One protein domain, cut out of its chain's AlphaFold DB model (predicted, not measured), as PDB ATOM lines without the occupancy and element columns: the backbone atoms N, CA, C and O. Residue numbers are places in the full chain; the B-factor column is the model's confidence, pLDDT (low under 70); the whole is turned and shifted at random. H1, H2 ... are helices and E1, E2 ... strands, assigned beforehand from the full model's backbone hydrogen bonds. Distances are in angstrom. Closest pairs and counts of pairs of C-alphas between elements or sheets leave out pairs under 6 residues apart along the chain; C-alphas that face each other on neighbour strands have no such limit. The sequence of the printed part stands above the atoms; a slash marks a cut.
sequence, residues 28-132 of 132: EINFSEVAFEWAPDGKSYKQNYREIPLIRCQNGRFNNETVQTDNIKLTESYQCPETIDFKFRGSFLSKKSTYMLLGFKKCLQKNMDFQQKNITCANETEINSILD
ATOM      1  N   GLU A  28      10.181   9.043  50.185       88.81
ATOM      2  CA  GLU A  28      10.550   8.817  51.571       88.81
ATOM      3  C   GLU A  28      12.049   9.106  51.725       88.81
ATOM      4  O   GLU A  28      12.895   8.464  51.091       88.81
ATOM      5  N   ILE A  29      12.370  10.084  52.570       88.00
ATOM      6  CA  ILE A  29      13.743  10.443  52.925       88.00
ATOM      7  C   ILE A  29      13.959  10.030  54.374       88.00
ATOM      8  O   ILE A  29      13.245  10.495  55.266       88.00
ATOM      9  N   ASN A  30      14.961   9.193  54.621       89.75
ATOM     10  CA  ASN A  30      15.357   8.827  55.976       89.75
ATOM     11  C   ASN A  30      16.812   9.212  56.192       89.75
ATOM     12  O   ASN A  30      17.682   8.920  55.372       89.75
ATOM     13  N   PHE A  31      17.082   9.813  57.341       91.44
ATOM     14  CA  PHE A  31      18.434  10.055  57.801       91.44
ATOM     15  C   PHE A  31      18.686   9.184  59.020       91.44
ATOM     16  O   PHE A  31      17.889   9.153  59.953       91.44
ATOM     17  N   SER A  32      19.747   8.390  58.988       91.75
ATOM     18  CA  SER A  32      20.015   7.409  60.034       91.75
ATOM     19  C   SER A  32      21.481   7.387  60.409       91.75
ATOM     20  O   SER A  32      22.362   7.452  59.556       91.75
ATOM     21  N   GLU A  33      21.735   7.222  61.698       90.81
ATOM     22  CA  GLU A  33      23.013   6.721  62.177       90.81
ATOM     23  C   GLU A  33      23.017   5.198  62.041       90.81
ATOM     24  O   GLU A  33      22.080   4.519  62.470       90.81
ATOM     25  N   VAL A  34      24.079   4.663  61.446       91.69
ATOM     26  CA  VAL A  34      24.263   3.226  61.268       91.69
ATOM     27  C   VAL A  34      25.496   2.785  62.033       91.69
ATOM     28  O   VAL A  34      26.609   3.219  61.739       91.69
ATOM     29  N   ALA A  35      25.295   1.888  62.995       91.44
ATOM     30  CA  ALA A  35      26.370   1.173  63.664       91.44
ATOM     31  C   ALA A  35      26.547  -0.194  63.008       91.44
ATOM     32  O   ALA A  35      25.613  -0.994  62.964       91.44
ATOM     33  N   PHE A  36      27.752  -0.452  62.518       91.50
ATOM     34  CA  PHE A  36      28.127  -1.672  61.826       91.50
ATOM     35  C   PHE A  36      29.195  -2.423  62.625       91.50
ATOM     36  O   PHE A  36      30.143  -1.820  63.129       91.50
ATOM     37  N   GLU A  37      29.063  -3.744  62.713       92.44
ATOM     38  CA  GLU A  37      30.042  -4.620  63.353       92.44
ATOM     39  C   GLU A  37      30.144  -5.963  62.620       92.44
ATOM     40  O   GLU A  37      29.143  -6.658  62.446       92.44
ATOM     41  N   TRP A  38      31.362  -6.343  62.223       90.56
ATOM     42  CA  TRP A  38      31.662  -7.688  61.734       90.56
ATOM     43  C   TRP A  38      31.549  -8.695  62.879       90.56
ATOM     44  O   TRP A  38      32.096  -8.483  63.964       90.56
ATOM     45  N   ALA A  39      30.891  -9.821  62.624       90.50
ATOM     46  CA  ALA A  39      30.896 -10.939  63.544       90.50
ATOM     47  C   ALA A  39      32.304 -11.566  63.629       90.50
ATOM     48  O   ALA A  39      33.132 -11.386  62.728       90.50
ATOM     49  N   PRO A  40      32.601 -12.335  64.695       88.88
ATOM     50  CA  PRO A  40      33.908 -12.971  64.862       88.88
ATOM     51  C   PRO A  40      34.310 -13.905  63.710       88.88
ATOM     52  O   PRO A  40      35.498 -14.132  63.506       88.88
ATOM     53  N   ASP A  41      33.333 -14.426  62.960       89.25
ATOM     54  CA  ASP A  41      33.547 -15.294  61.798       89.25
ATOM     55  C   ASP A  41      34.104 -14.557  60.561       89.25
ATOM     56  O   ASP A  41      34.534 -15.209  59.609       89.25
ATOM     57  N   GLY A  42      34.088 -13.217  60.561       84.75
ATOM     58  CA  GLY A  42      34.495 -12.370  59.437       84.75
ATOM     59  C   GLY A  42      33.625 -12.504  58.181       84.75
ATOM     60  O   GLY A  42      34.023 -12.028  57.120       84.75
ATOM     61  N   LYS A  43      32.471 -13.172  58.273       87.19
ATOM     62  CA  LYS A  43      31.571 -13.481  57.151       87.19
ATOM     63  C   LYS A  43      30.176 -12.913  57.351       87.19
ATOM     64  O   LYS A  43      29.509 -12.588  56.372       87.19
ATOM     65  N   SER A  44      29.734 -12.798  58.596       91.56
ATOM     66  CA  SER A  44      28.469 -12.172  58.956       91.56
ATOM     67  C   SER A  44      28.705 -10.817  59.619       91.56
ATOM     68  O   SER A  44      29.792 -10.516  60.113       91.56
ATOM     69  N   TYR A  45      27.691  -9.958  59.596       91.38
ATOM     70  CA  TYR A  45      27.753  -8.641  60.216       91.38
ATOM     71  C   TYR A  45      26.420  -8.293  60.874       91.38
ATOM     72  O   TYR A  45      25.372  -8.848  60.542       91.38
ATOM     73  N   LYS A  46      26.469  -7.341  61.804       91.81
ATOM     74  CA  LYS A  46      25.296  -6.716  62.409       91.81
ATOM     75  C   LYS A  46      25.256  -5.242  62.028       91.81
ATOM     76  O   LYS A  46      26.266  -4.549  62.127       91.81
ATOM     77  N   GLN A  47      24.075  -4.770  61.641       92.62
ATOM     78  CA  GLN A  47      23.779  -3.351  61.469       92.62
ATOM     79  C   GLN A  47      22.645  -2.948  62.401       92.62
ATOM     80  O   GLN A  47      21.613  -3.613  62.452       92.62
ATOM     81  N   ASN A  48      22.844  -1.852  63.124       91.75
ATOM     82  CA  ASN A  48      21.789  -1.194  63.880       91.75
ATOM     83  C   ASN A  48      21.551   0.183  63.277       91.75
ATOM     84  O   ASN A  48      22.496   0.956  63.116       91.75
ATOM     85  N   TYR A  49      20.290   0.475  62.989       91.38
ATOM     86  CA  TYR A  49      19.854   1.748  62.438       91.38
ATOM     87  C   TYR A  49      19.173   2.552  63.537       91.38
ATOM     88  O   TYR A  49      18.266   2.051  64.203       91.38
ATOM     89  N   ARG A  50      19.600   3.799  63.711       90.81
ATOM     90  CA  ARG A  50      18.892   4.792  64.514       90.81
ATOM     91  C   ARG A  50      18.472   5.925  63.595       90.81
ATOM     92  O   ARG A  50      19.314   6.720  63.178       90.81
ATOM     93  N   GLU A  51      17.185   5.982  63.278       89.88
ATOM     94  CA  GLU A  51      16.621   7.093  62.514       89.88
ATOM     95  C   GLU A  51      16.725   8.385  63.331       89.88
ATOM     96  O   GLU A  51      16.507   8.397  64.544       89.88
ATOM     97  N   ILE A  52      17.117   9.460  62.661       90.31
ATOM     98  CA  ILE A  52      17.207  10.801  63.221       90.31
ATOM     99  C   ILE A  52      16.209  11.658  62.443       90.31
ATOM    100  O   ILE A  52      16.323  11.732  61.214       90.31
ATOM    101  N   PRO A  53      15.246  12.302  63.126       88.88
ATOM    102  CA  PRO A  53      14.261  13.143  62.467       88.88
ATOM    103  C   PRO A  53      14.917  14.240  61.638       88.88
ATOM    104  O   PRO A  53      15.932  14.822  62.027       88.88
ATOM    105  N   LEU A  54      14.308  14.531  60.496       88.25
ATOM    106  CA  LEU A  54      14.670  15.648  59.641       88.25
ATOM    107  C   LEU A  54      13.683  16.786  59.872       88.25
ATOM    108  O   LEU A  54      12.473  16.570  59.913       88.25
ATOM    109  N   ILE A  55      14.217  17.988  60.031       87.50
ATOM    110  CA  ILE A  55      13.463  19.221  60.229       87.50
ATOM    111  C   ILE A  55      13.935  20.271  59.229       87.50
ATOM    112  O   ILE A  55      15.054  20.200  58.716       87.50
ATOM    113  N   ARG A  56      13.130  21.311  59.009       88.38
ATOM    114  CA  ARG A  56      13.628  22.507  58.320       88.38
ATOM    115  C   ARG A  56      14.813  23.081  59.090       88.38
ATOM    116  O   ARG A  56      14.774  23.182  60.319       88.38
ATOM    117  N   CYS A  57      15.864  23.447  58.367       90.38
ATOM    118  CA  CYS A  57      17.025  24.073  58.978       90.38
ATOM    119  C   CYS A  57      16.628  25.386  59.671       90.38
ATOM    120  O   CYS A  57      15.867  26.182  59.128       90.38
ATOM    121  N   GLN A  58      17.137  25.603  60.884       90.19
ATOM    122  CA  GLN A  58      16.889  26.819  61.661       90.19
ATOM    123  C   GLN A  58      17.987  27.857  61.410       90.19
ATOM    124  O   GLN A  58      19.129  27.500  61.103       90.19
ATOM    125  N   ASN A  59      17.652  29.137  61.579       89.56
ATOM    126  CA  ASN A  59      18.635  30.213  61.492       89.56
ATOM    127  C   ASN A  59      19.706  30.062  62.590       89.56
ATOM    128  O   ASN A  59      19.419  29.607  63.696       89.56
ATOM    129  N   GLY A  60      20.950  30.412  62.269       87.62
ATOM    130  CA  GLY A  60      22.090  30.360  63.179       87.62
ATOM    131  C   GLY A  60      22.599  28.954  63.506       87.62
ATOM    132  O   GLY A  60      23.547  28.807  64.278       87.62
ATOM    133  N   ARG A  61      22.032  27.909  62.890       87.00
ATOM    134  CA  ARG A  61      22.445  26.520  63.114       87.00
ATOM    135  C   ARG A  61      23.934  26.290  62.843       87.00
ATOM    136  O   ARG A  61      24.604  25.614  63.613       87.00
ATOM    137  N   PHE A  62      24.466  26.900  61.789       89.06
ATOM    138  CA  PHE A  62      25.868  26.771  61.398       89.06
ATOM    139  C   PHE A  62      26.744  27.774  62.153       89.06
ATOM    140  O   PHE A  62      27.292  28.706  61.574       89.06
ATOM    141  N   ASN A  63      26.864  27.587  63.471       88.56
ATOM    142  CA  ASN A  63      27.675  28.433  64.356       88.56
ATOM    143  C   ASN A  63      27.310  29.933  64.288       88.56
ATOM    144  O   ASN A  63      28.186  30.796  64.260       88.56
ATOM    145  N   ASN A  64      26.010  30.237  64.255       89.81
ATOM    146  CA  ASN A  64      25.457  31.588  64.107       89.81
ATOM    147  C   ASN A  64      25.899  32.334  62.832       89.81
ATOM    148  O   ASN A  64      25.775  33.554  62.770       89.81
ATOM    149  N   GLU A  65      26.405  31.630  61.815       90.56
ATOM    150  CA  GLU A  65      26.630  32.212  60.493       90.56
ATOM    151  C   GLU A  65      25.275  32.487  59.830       90.56
ATOM    152  O   GLU A  65      24.464  31.568  59.683       90.56
ATOM    153  N   THR A  66      25.032  33.744  59.451       92.12
ATOM    154  CA  THR A  66      23.782  34.172  58.806       92.12
ATOM    155  C   THR A  66      23.972  34.652  57.370       92.12
ATOM    156  O   THR A  66      23.069  34.517  56.560       92.12
ATOM    157  N   VAL A  67      25.130  35.212  57.005       92.88
ATOM    158  CA  VAL A  67      25.312  35.853  55.693       92.88
ATOM    159  C   VAL A  67      25.284  34.819  54.569       92.88
ATOM    160  O   VAL A  67      24.588  34.991  53.571       92.88
ATOM    161  N   GLN A  68      26.044  33.737  54.707       90.75
ATOM    162  CA  GLN A  68      26.090  32.670  53.713       90.75
ATOM    163  C   GLN A  68      24.815  31.835  53.758       90.75
ATOM    164  O   GLN A  68      24.288  31.487  52.701       90.75
ATOM    165  N   THR A  69      24.308  31.537  54.957       91.81
ATOM    166  CA  THR A  69      23.091  30.733  55.124       91.81
ATOM    167  C   THR A  69      21.841  31.434  54.582       91.81
ATOM    168  O   THR A  69      21.016  30.768  53.950       91.81
ATOM    169  N   ASP A  70      21.736  32.760  54.705       91.81
ATOM    170  CA  ASP A  70      20.670  33.560  54.086       91.81
ATOM    171  C   ASP A  70      20.820  33.608  52.556       91.81
ATOM    172  O   ASP A  70      19.841  33.425  51.830       91.81
ATOM    173  N   ASN A  71      22.047  33.771  52.041       90.50
ATOM    174  CA  ASN A  71      22.311  33.799  50.594       90.50
ATOM    175  C   ASN A  71      21.895  32.503  49.886       90.50
ATOM    176  O   ASN A  71      21.429  32.545  48.747       90.50
ATOM    177  N   ILE A  72      22.048  31.354  50.551       88.69
ATOM    178  CA  ILE A  72      21.603  30.055  50.025       88.69
ATOM    179  C   ILE A  72      20.172  29.696  50.444       88.69
ATOM    180  O   ILE A  72      19.719  28.594  50.139       88.69
ATOM    181  N   LYS A  73      19.469  30.594  51.147       88.19
ATOM    182  CA  LYS A  73      18.102  30.395  51.654       88.19
ATOM    183  C   LYS A  73      17.946  29.106  52.462       88.19
ATOM    184  O   LYS A  73      16.990  28.342  52.295       88.19
ATOM    185  N   LEU A  74      18.897  28.861  53.362       88.69
ATOM    186  CA  LEU A  74      18.999  27.627  54.138       88.69
ATOM    187  C   LEU A  74      17.668  27.243  54.812       88.69
ATOM    188  O   LEU A  74      17.237  26.096  54.735       88.69
ATOM    189  N   THR A  75      16.999  28.199  55.456       88.31
ATOM    190  CA  THR A  75      15.769  27.949  56.226       88.31
ATOM    191  C   THR A  75      14.542  27.654  55.360       88.31
ATOM    192  O   THR A  75      13.536  27.156  55.867       88.31
ATOM    193  N   GLU A  76      14.602  27.972  54.066       85.19
ATOM    194  CA  GLU A  76      13.500  27.781  53.117       85.19
ATOM    195  C   GLU A  76      13.627  26.456  52.361       85.19
ATOM    196  O   GLU A  76      12.624  25.778  52.135       85.19
ATOM    197  N   SER A  77      14.851  26.085  51.973       82.25
ATOM    198  CA  SER A  77      15.083  25.024  50.981       82.25
ATOM    199  C   SER A  77      15.829  23.801  51.512       82.25
ATOM    200  O   SER A  77      15.895  22.791  50.809       82.25
ATOM    201  N   TYR A  78      16.364  23.849  52.736       88.50
ATOM    202  CA  TYR A  78      17.175  22.763  53.286       88.50
ATOM    203  C   TYR A  78      16.504  22.046  54.456       88.50
ATOM    204  O   TYR A  78      15.817  22.629  55.301       88.50
ATOM    205  N   GLN A  79      16.778  20.747  54.520       89.62
ATOM    206  CA  GLN A  79      16.482  19.886  55.652       89.62
ATOM    207  C   GLN A  79      17.759  19.645  56.453       89.62
ATOM    208  O   GLN A  79      18.849  19.468  55.903       89.62
ATOM    209  N   CYS A  80      17.602  19.617  57.768       90.94
ATOM    210  CA  CYS A  80      18.652  19.385  58.734       90.94
ATOM    211  C   CYS A  80      18.219  18.266  59.692       90.94
ATOM    212  O   CYS A  80      17.057  18.220  60.093       90.94
ATOM    213  N   PRO A  81      19.128  17.387  60.130       90.56
ATOM    214  CA  PRO A  81      18.821  16.430  61.189       90.56
ATOM    215  C   PRO A  81      18.541  17.164  62.501       90.56
ATOM    216  O   PRO A  81      19.272  18.085  62.848       90.56
ATOM    217  N   GLU A  82      17.512  16.791  63.252       88.12
ATOM    218  CA  GLU A  82      17.098  17.523  64.457       88.12
ATOM    219  C   GLU A  82      18.247  17.674  65.464       88.12
ATOM    220  O   GLU A  82      18.550  18.782  65.901       88.12
ATOM    221  N   THR A  83      18.952  16.582  65.768       82.06
ATOM    222  CA  THR A  83      20.151  16.593  66.612       82.06
ATOM    223  C   THR A  83      21.202  15.641  66.054       82.06
ATOM    224  O   THR A  83      20.918  14.474  65.788       82.06
ATOM    225  N   ILE A  84      22.437  16.131  65.912       74.25
ATOM    226  CA  ILE A  84      23.606  15.323  65.550       74.25
ATOM    227  C   ILE A  84      24.606  15.400  66.705       74.25
ATOM    228  O   ILE A  84      25.442  16.295  66.761       74.25
ATOM    229  N   ASP A  85      24.527  14.451  67.634       73.44
ATOM    230  CA  ASP A  85      25.621  14.174  68.576       73.44
ATOM    231  C   ASP A  85      26.349  12.913  68.115       73.44
ATOM    232  O   ASP A  85      26.302  11.846  68.730       73.44
ATOM    233  N   PHE A  86      26.916  13.017  66.916       69.94
ATOM    234  CA  PHE A  86      27.488  11.885  66.218       69.94
ATOM    235  C   PHE A  86      29.013  11.931  66.235       69.94
ATOM    236  O   PHE A  86      29.631  12.962  65.973       69.94
ATOM    237  N   LYS A  87      29.634  10.779  66.498       69.31
ATOM    238  CA  LYS A  87      31.083  10.599  66.392       69.31
ATOM    239  C   LYS A  87      31.354   9.581  65.298       69.31
ATOM    240  O   LYS A  87      31.196   8.385  65.534       69.31
ATOM    241  N   PHE A  88      31.817  10.051  64.139       72.00
ATOM    242  CA  PHE A  88      32.366   9.167  63.110       72.00
ATOM    243  C   PHE A  88      33.470   8.311  63.736       72.00
ATOM    244  O   PHE A  88      34.418   8.827  64.334       72.00
ATOM    245  N   ARG A  89      33.318   6.990  63.647       74.31
ATOM    246  CA  ARG A  89      34.263   6.025  64.211       74.31
ATOM    247  C   ARG A  89      34.536   4.932  63.193       74.31
ATOM    248  O   ARG A  89      33.606   4.325  62.671       74.31
ATOM    249  N   GLY A  90      35.818   4.662  62.970       69.44
ATOM    250  CA  GLY A  90      36.281   3.607  62.071       69.44
ATOM    251  C   GLY A  90      36.304   4.006  60.593       69.44
ATOM    252  O   GLY A  90      36.075   5.152  60.222       69.44
ATOM    253  N   SER A  91      36.623   3.023  59.756       71.06
ATOM    254  CA  SER A  91      36.590   3.082  58.289       71.06
ATOM    255  C   SER A  91      35.818   1.870  57.751       71.06
ATOM    256  O   SER A  91      35.520   0.945  58.509       71.06
ATOM    257  N   PHE A  92      35.525   1.804  56.451       64.44
ATOM    258  CA  PHE A  92      34.860   0.627  55.857       64.44
ATOM    259  C   PHE A  92      35.648  -0.689  56.010       64.44
ATOM    260  O   PHE A  92      35.085  -1.764  55.840       64.44
ATOM    261  N   LEU A  93      36.933  -0.616  56.376       70.50
ATOM    262  CA  LEU A  93      37.798  -1.773  56.638       70.50
ATOM    263  C   LEU A  93      37.870  -2.153  58.126       70.50
ATOM    264  O   LEU A  93      38.516  -3.132  58.494       70.50
ATOM    265  N   SER A  94      37.257  -1.362  59.007       81.50
ATOM    266  CA  SER A  94      37.305  -1.598  60.449       81.50
ATOM    267  C   SER A  94      36.302  -2.668  60.892       81.50
ATOM    268  O   SER A  94      35.233  -2.825  60.307       81.50
ATOM    269  N   LYS A  95      36.632  -3.397  61.969       85.12
ATOM    270  CA  LYS A  95      35.728  -4.403  62.562       85.12
ATOM    271  C   LYS A  95      34.420  -3.798  63.075       85.12
ATOM    272  O   LYS A  95      33.412  -4.492  63.110       85.12
ATOM    273  N   LYS A  96      34.458  -2.527  63.484       89.00
ATOM    274  CA  LYS A  96      33.304  -1.747  63.928       89.00
ATOM    275  C   LYS A  96      33.380  -0.361  63.320       89.00
ATOM    276  O   LYS A  96      34.404   0.303  63.483       89.00
ATOM    277  N   SER A  97      32.299   0.083  62.699       90.31
ATOM    278  CA  SER A  97      32.195   1.434  62.170       90.31
ATOM    279  C   SER A  97      30.870   2.072  62.548       90.31
ATOM    280  O   SER A  97      29.885   1.405  62.874       90.31
ATOM    281  N   THR A  98      30.858   3.395  62.539       89.06
ATOM    282  CA  THR A  98      29.625   4.158  62.649       89.06
ATOM    283  C   THR A  98      29.641   5.240  61.586       89.06
ATOM    284  O   THR A  98      30.638   5.957  61.449       89.06
ATOM    285  N   TYR A  99      28.550   5.356  60.833       87.69
ATOM    286  CA  TYR A  99      28.410   6.315  59.740       87.69
ATOM    287  C   TYR A  99      26.978   6.841  59.628       87.69
ATOM    288  O   TYR A  99      26.041   6.263  60.177       87.69
ATOM    289  N   MET A 100      26.824   7.939  58.893       89.12
ATOM    290  CA  MET A 100      25.522   8.508  58.558       89.12
ATOM    291  C   MET A 100      25.055   7.959  57.213       89.12
ATOM    292  O   MET A 100      25.840   7.883  56.266       89.12
ATOM    293  N   LEU A 101      23.782   7.596  57.128       90.38
ATOM    294  CA  LEU A 101      23.124   7.155  55.907       90.38
ATOM    295  C   LEU A 101      21.956   8.095  55.614       90.38
ATOM    296  O   LEU A 101      21.017   8.184  56.404       90.38
ATOM    297  N   LEU A 102      22.018   8.767  54.467       90.62
ATOM    298  CA  LEU A 102      20.879   9.459  53.875       90.62
ATOM    299  C   LEU A 102      20.281   8.539  52.809       90.62
ATOM    300  O   LEU A 102      20.927   8.246  51.803       90.62
ATOM    301  N   GLY A 103      19.091   8.017  53.083       89.88
ATOM    302  CA  GLY A 103      18.370   7.102  52.210       89.88
ATOM    303  C   GLY A 103      17.227   7.801  51.489       89.88
ATOM    304  O   GLY A 103      16.514   8.604  52.090       89.88
ATOM    305  N   PHE A 104      17.038   7.439  50.224       87.62
ATOM    306  CA  PHE A 104      15.943   7.903  49.381       87.62
ATOM    307  C   PHE A 104      15.186   6.685  48.856       87.62
ATOM    308  O   PHE A 104      15.796   5.754  48.325       87.62
ATOM    309  N   LYS A 105      13.867   6.664  49.028       88.25
ATOM    310  CA  LYS A 105      12.989   5.595  48.535       88.25
ATOM    311  C   LYS A 105      11.729   6.204  47.939       88.25
ATOM    312  O   LYS A 105      11.304   7.269  48.372       88.25
ATOM    313  N   LYS A 106      11.095   5.508  46.992       90.19
ATOM    314  CA  LYS A 106       9.742   5.868  46.537       90.19
ATOM    315  C   LYS A 106       8.800   5.905  47.746       90.19
ATOM    316  O   LYS A 106       8.886   5.029  48.609       90.19
ATOM    317  N   CYS A 107       7.922   6.904  47.815       90.44
ATOM    318  CA  CYS A 107       6.894   6.959  48.852       90.44
ATOM    319  C   CYS A 107       5.962   5.754  48.694       90.44
ATOM    320  O   CYS A 107       5.329   5.577  47.655       90.44
ATOM    321  N   LEU A 108       5.880   4.919  49.728       92.25
ATOM    322  CA  LEU A 108       4.946   3.798  49.792       92.25
ATOM    323  C   LEU A 108       3.981   4.038  50.947       92.25
ATOM    324  O   LEU A 108       4.422   4.147  52.092       92.25
ATOM    325  N   GLN A 109       2.671   4.058  50.673       92.44
ATOM    326  CA  GLN A 109       1.666   4.355  51.704       92.44
ATOM    327  C   GLN A 109       1.790   3.407  52.905       92.44
ATOM    328  O   GLN A 109       1.803   3.849  54.046       92.44
ATOM    329  N   LYS A 110       2.050   2.118  52.641       93.19
ATOM    330  CA  LYS A 110       2.315   1.106  53.673       93.19
ATOM    331  C   LYS A 110       3.443   1.502  54.640       93.19
ATOM    332  O   LYS A 110       3.359   1.178  55.822       93.19
ATOM    333  N   ASN A 111       4.496   2.169  54.159       88.62
ATOM    334  CA  ASN A 111       5.594   2.630  55.014       88.62
ATOM    335  C   ASN A 111       5.161   3.825  55.863       88.62
ATOM    336  O   ASN A 111       5.469   3.854  57.051       88.62
ATOM    337  N   MET A 112       4.438   4.781  55.269       88.50
ATOM    338  CA  MET A 112       3.942   5.961  55.984       88.50
ATOM    339  C   MET A 112       2.985   5.555  57.105       88.50
ATOM    340  O   MET A 112       3.149   6.004  58.237       88.50
ATOM    341  N   ASP A 113       2.074   4.624  56.818       91.56
ATOM    342  CA  ASP A 113       1.124   4.084  57.790       91.56
ATOM    343  C   ASP A 113       1.849   3.345  58.925       91.56
ATOM    344  O   ASP A 113       1.571   3.572  60.103       91.56
ATOM    345  N   PHE A 114       2.826   2.493  58.585       88.12
ATOM    346  CA  PHE A 114       3.628   1.761  59.569       88.12
ATOM    347  C   PHE A 114       4.439   2.700  60.475       88.12
ATOM    348  O   PHE A 114       4.561   2.452  61.673       88.12
ATOM    349  N   GLN A 115       4.971   3.785  59.913       83.19
ATOM    350  CA  GLN A 115       5.716   4.815  60.640       83.19
ATOM    351  C   GLN A 115       4.808   5.845  61.329       83.19
ATOM    352  O   GLN A 115       5.323   6.758  61.970       83.19
ATOM    353  N   GLN A 116       3.480   5.723  61.197       85.88
ATOM    354  CA  GLN A 116       2.495   6.675  61.718       85.88
ATOM    355  C   GLN A 116       2.733   8.118  61.238       85.88
ATOM    356  O   GLN A 116       2.472   9.088  61.951       85.88
ATOM    357  N   LYS A 117       3.236   8.271  60.010       82.44
ATOM    358  CA  LYS A 117       3.422   9.572  59.365       82.44
ATOM    359  C   LYS A 117       2.103  10.012  58.735       82.44
ATOM    360  O   LYS A 117       1.484   9.260  57.990       82.44
ATOM    361  N   ASN A 118       1.692  11.256  58.984       87.38
ATOM    362  CA  ASN A 118       0.495  11.848  58.378       87.38
ATOM    363  C   ASN A 118       0.776  12.346  56.945       87.38
ATOM    364  O   ASN A 118       0.635  13.532  56.649       87.38
ATOM    365  N   ILE A 119       1.263  11.450  56.084       88.56
ATOM    366  CA  ILE A 119       1.629  11.726  54.691       88.56
ATOM    367  C   ILE A 119       0.847  10.771  53.792       88.56
ATOM    368  O   ILE A 119       0.850   9.557  53.999       88.56
ATOM    369  N   THR A 120       0.201  11.326  52.768       92.94
ATOM    370  CA  THR A 120      -0.456  10.550  51.712       92.94
ATOM    371  C   THR A 120       0.417  10.549  50.465       92.94
ATOM    372  O   THR A 120       0.592  11.594  49.823       92.94
ATOM    373  N   CYS A 121       0.949   9.376  50.119       92.44
ATOM    374  CA  CYS A 121       1.778   9.215  48.930       92.44
ATOM    375  C   CYS A 121       0.983   9.525  47.651       92.44
ATOM    376  O   CYS A 121      -0.230   9.315  47.576       92.44
ATOM    377  N   ALA A 122       1.677  10.038  46.641       92.00
ATOM    378  CA  ALA A 122       1.172  10.166  45.282       92.00
ATOM    379  C   ALA A 122       0.963   8.782  44.640       92.00
ATOM    380  O   ALA A 122       1.435   7.764  45.154       92.00
ATOM    381  N   ASN A 123       0.235   8.732  43.522       91.50
ATOM    382  CA  ASN A 123       0.069   7.470  42.800       91.50
ATOM    383  C   ASN A 123       1.364   7.079  42.060       91.50
ATOM    384  O   ASN A 123       2.245   7.905  41.835       91.50
ATOM    385  N   GLU A 124       1.486   5.809  41.670       89.06
ATOM    386  CA  GLU A 124       2.717   5.281  41.067       89.06
ATOM    387  C   GLU A 124       3.109   5.997  39.765       89.06
ATOM    388  O   GLU A 124       4.289   6.257  39.542       89.06
ATOM    389  N   THR A 125       2.137   6.370  38.926       88.19
ATOM    390  CA  THR A 125       2.393   7.102  37.678       88.19
ATOM    391  C   THR A 125       2.991   8.479  37.947       88.19
ATOM    392  O   THR A 125       3.963   8.859  37.299       88.19
ATOM    393  N   GLU A 126       2.454   9.206  38.926       87.06
ATOM    394  CA  GLU A 126       2.992  10.502  39.345       87.06
ATOM    395  C   GLU A 126       4.398  10.354  39.941       87.06
ATOM    396  O   GLU A 126       5.300  11.099  39.568       87.06
ATOM    397  N   ILE A 127       4.614   9.364  40.816       86.88
ATOM    398  CA  ILE A 127       5.934   9.087  41.407       86.88
ATOM    399  C   ILE A 127       6.972   8.790  40.320       86.88
ATOM    400  O   ILE A 127       8.060   9.362  40.347       86.88
ATOM    401  N   ASN A 128       6.642   7.928  39.358       86.31
ATOM    402  CA  ASN A 128       7.551   7.562  38.273       86.31
ATOM    403  C   ASN A 128       7.845   8.757  37.359       86.31
ATOM    404  O   ASN A 128       8.992   8.964  37.000       86.31
ATOM    405  N   SER A 129       6.860   9.617  37.076       83.19
ATOM    406  CA  SER A 129       7.086  10.829  36.267       83.19
ATOM    407  C   SER A 129       8.065  11.843  36.877       83.19
ATOM    408  O   SER A 129       8.535  12.725  36.166       83.19
ATOM    409  N   ILE A 130       8.338  11.747  38.183       78.12
ATOM    410  CA  ILE A 130       9.233  12.649  38.920       78.12
ATOM    411  C   ILE A 130      10.598  11.999  39.209       78.12
ATOM    412  O   ILE A 130      11.575  12.715  39.422       78.12
ATOM    413  N   LEU A 131      10.665  10.664  39.276       76.44
ATOM    414  CA  LEU A 131      11.851   9.923  39.731       76.44
ATOM    415  C   LEU A 131      12.539   9.071  38.649       76.44
ATOM    416  O   LEU A 131      13.642   8.592  38.928       76.44
ATOM    417  N   ASP A 132      11.909   8.853  37.491       67.81
ATOM    418  CA  ASP A 132      12.499   8.162  36.329       67.81
ATOM    419  C   ASP A 132      13.088   9.170  35.324       67.81
ATOM    420  O   ASP A 132      14.182   8.878  34.783       67.81
TER     421      ASP A 132
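This is residues 28 to 132 of the 132 residues of an uncharacterized protein of Stylonychia lemnae (UniProt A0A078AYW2). A long, twisted sheet of three strands, E2, E1 and E5, forks at one end into two arms. On one arm E2 runs on into E3, which pairs with E4 in a small ribbon, with the short helices H2 and H1 beyond it; on the other, the start of E1 and the end of E5 bend away together toward H3 and H4. The long link of residues 82 to 95 leads from the ribbon back to the far end of the sheet, where E5 begins. The printed part has 105 residues with four named helices and five named strands, in the order E1 E2 E3 H1 H2 E4 E5 H3 H4; both sheets are antiparallel, the larger in the order E2, E1, E5, and the class is mixed, helices and strands. The whole is loose, with a radius of gyration of the C-alphas of 17.8 A and spans of 48 by 41 by 27 A.

In the larger sheet, E1 is residues 28 to 38, 28.7 A long, beginning at C-alpha 28 at (10.550, 8.817, 51.571); E2 is residues 45 to 52, 22.3 A; E5 is residues 96 to 106, 30.3 A, beginning at C-alpha 96 at (33.304, -1.747, 63.928). E1 bends by 60 degrees at residue 31 and E5 by 56 degrees at residue 99. E3 is residues 54 to 56 and E4 residues 79 to 81. The helices are H1, residues 67 to 71, H2, residues 74 to 77, H3, residues 109 to 114, 8.5 A, and H4, residues 124 to 131, 10.3 A, ending at C-alpha 131 at (11.851, 9.923, 39.731).

E1 is the inner strand. It is antiparallel to E5 at 153 degrees, with N 32 and O 101 2.9 A apart, within hydrogen-bond range. E1 and E2 form a hairpin at 146 degrees, with N 35 and O 48 at 3.0 A. E2 runs on into E3 at 27 degrees. E3 and E4 are antiparallel at 133 degrees, with N 55 and O 80 at 2.9 A. The closest C-alphas of E3 and H2, Arg 56 and Thr 75, are 6.2 A apart. H1 and H2 are close but not clearly touching, with Thr 69 and Thr 75 closest at 7.9 A between C-alphas. H4 only just is on the larger sheet, with 5 pairs of C-alphas within 10 A, and only grazes it; the closest C-alphas of H4 and E5 are Ile 127 and Lys 106, 7.2 A. H3 is not on that sheet, and H3 and H4 are apart. In H1, H3 and H4 every O i to N i+4 pair is within hydrogen-bond range; H2 is too short for such a pair, and its one O i to N i+3 pair is not within range.

The C-alphas of Asp 41 and Val 67 are the two farthest apart, at 52.2 A. The printed part has no cut and ends at residue 132, the chain's last. The link from E4 to E5, 14 residues, is long. The mean pLDDT of the printed part is 87.0; residues 86 to 87, 90, 92 and 132 are under 70.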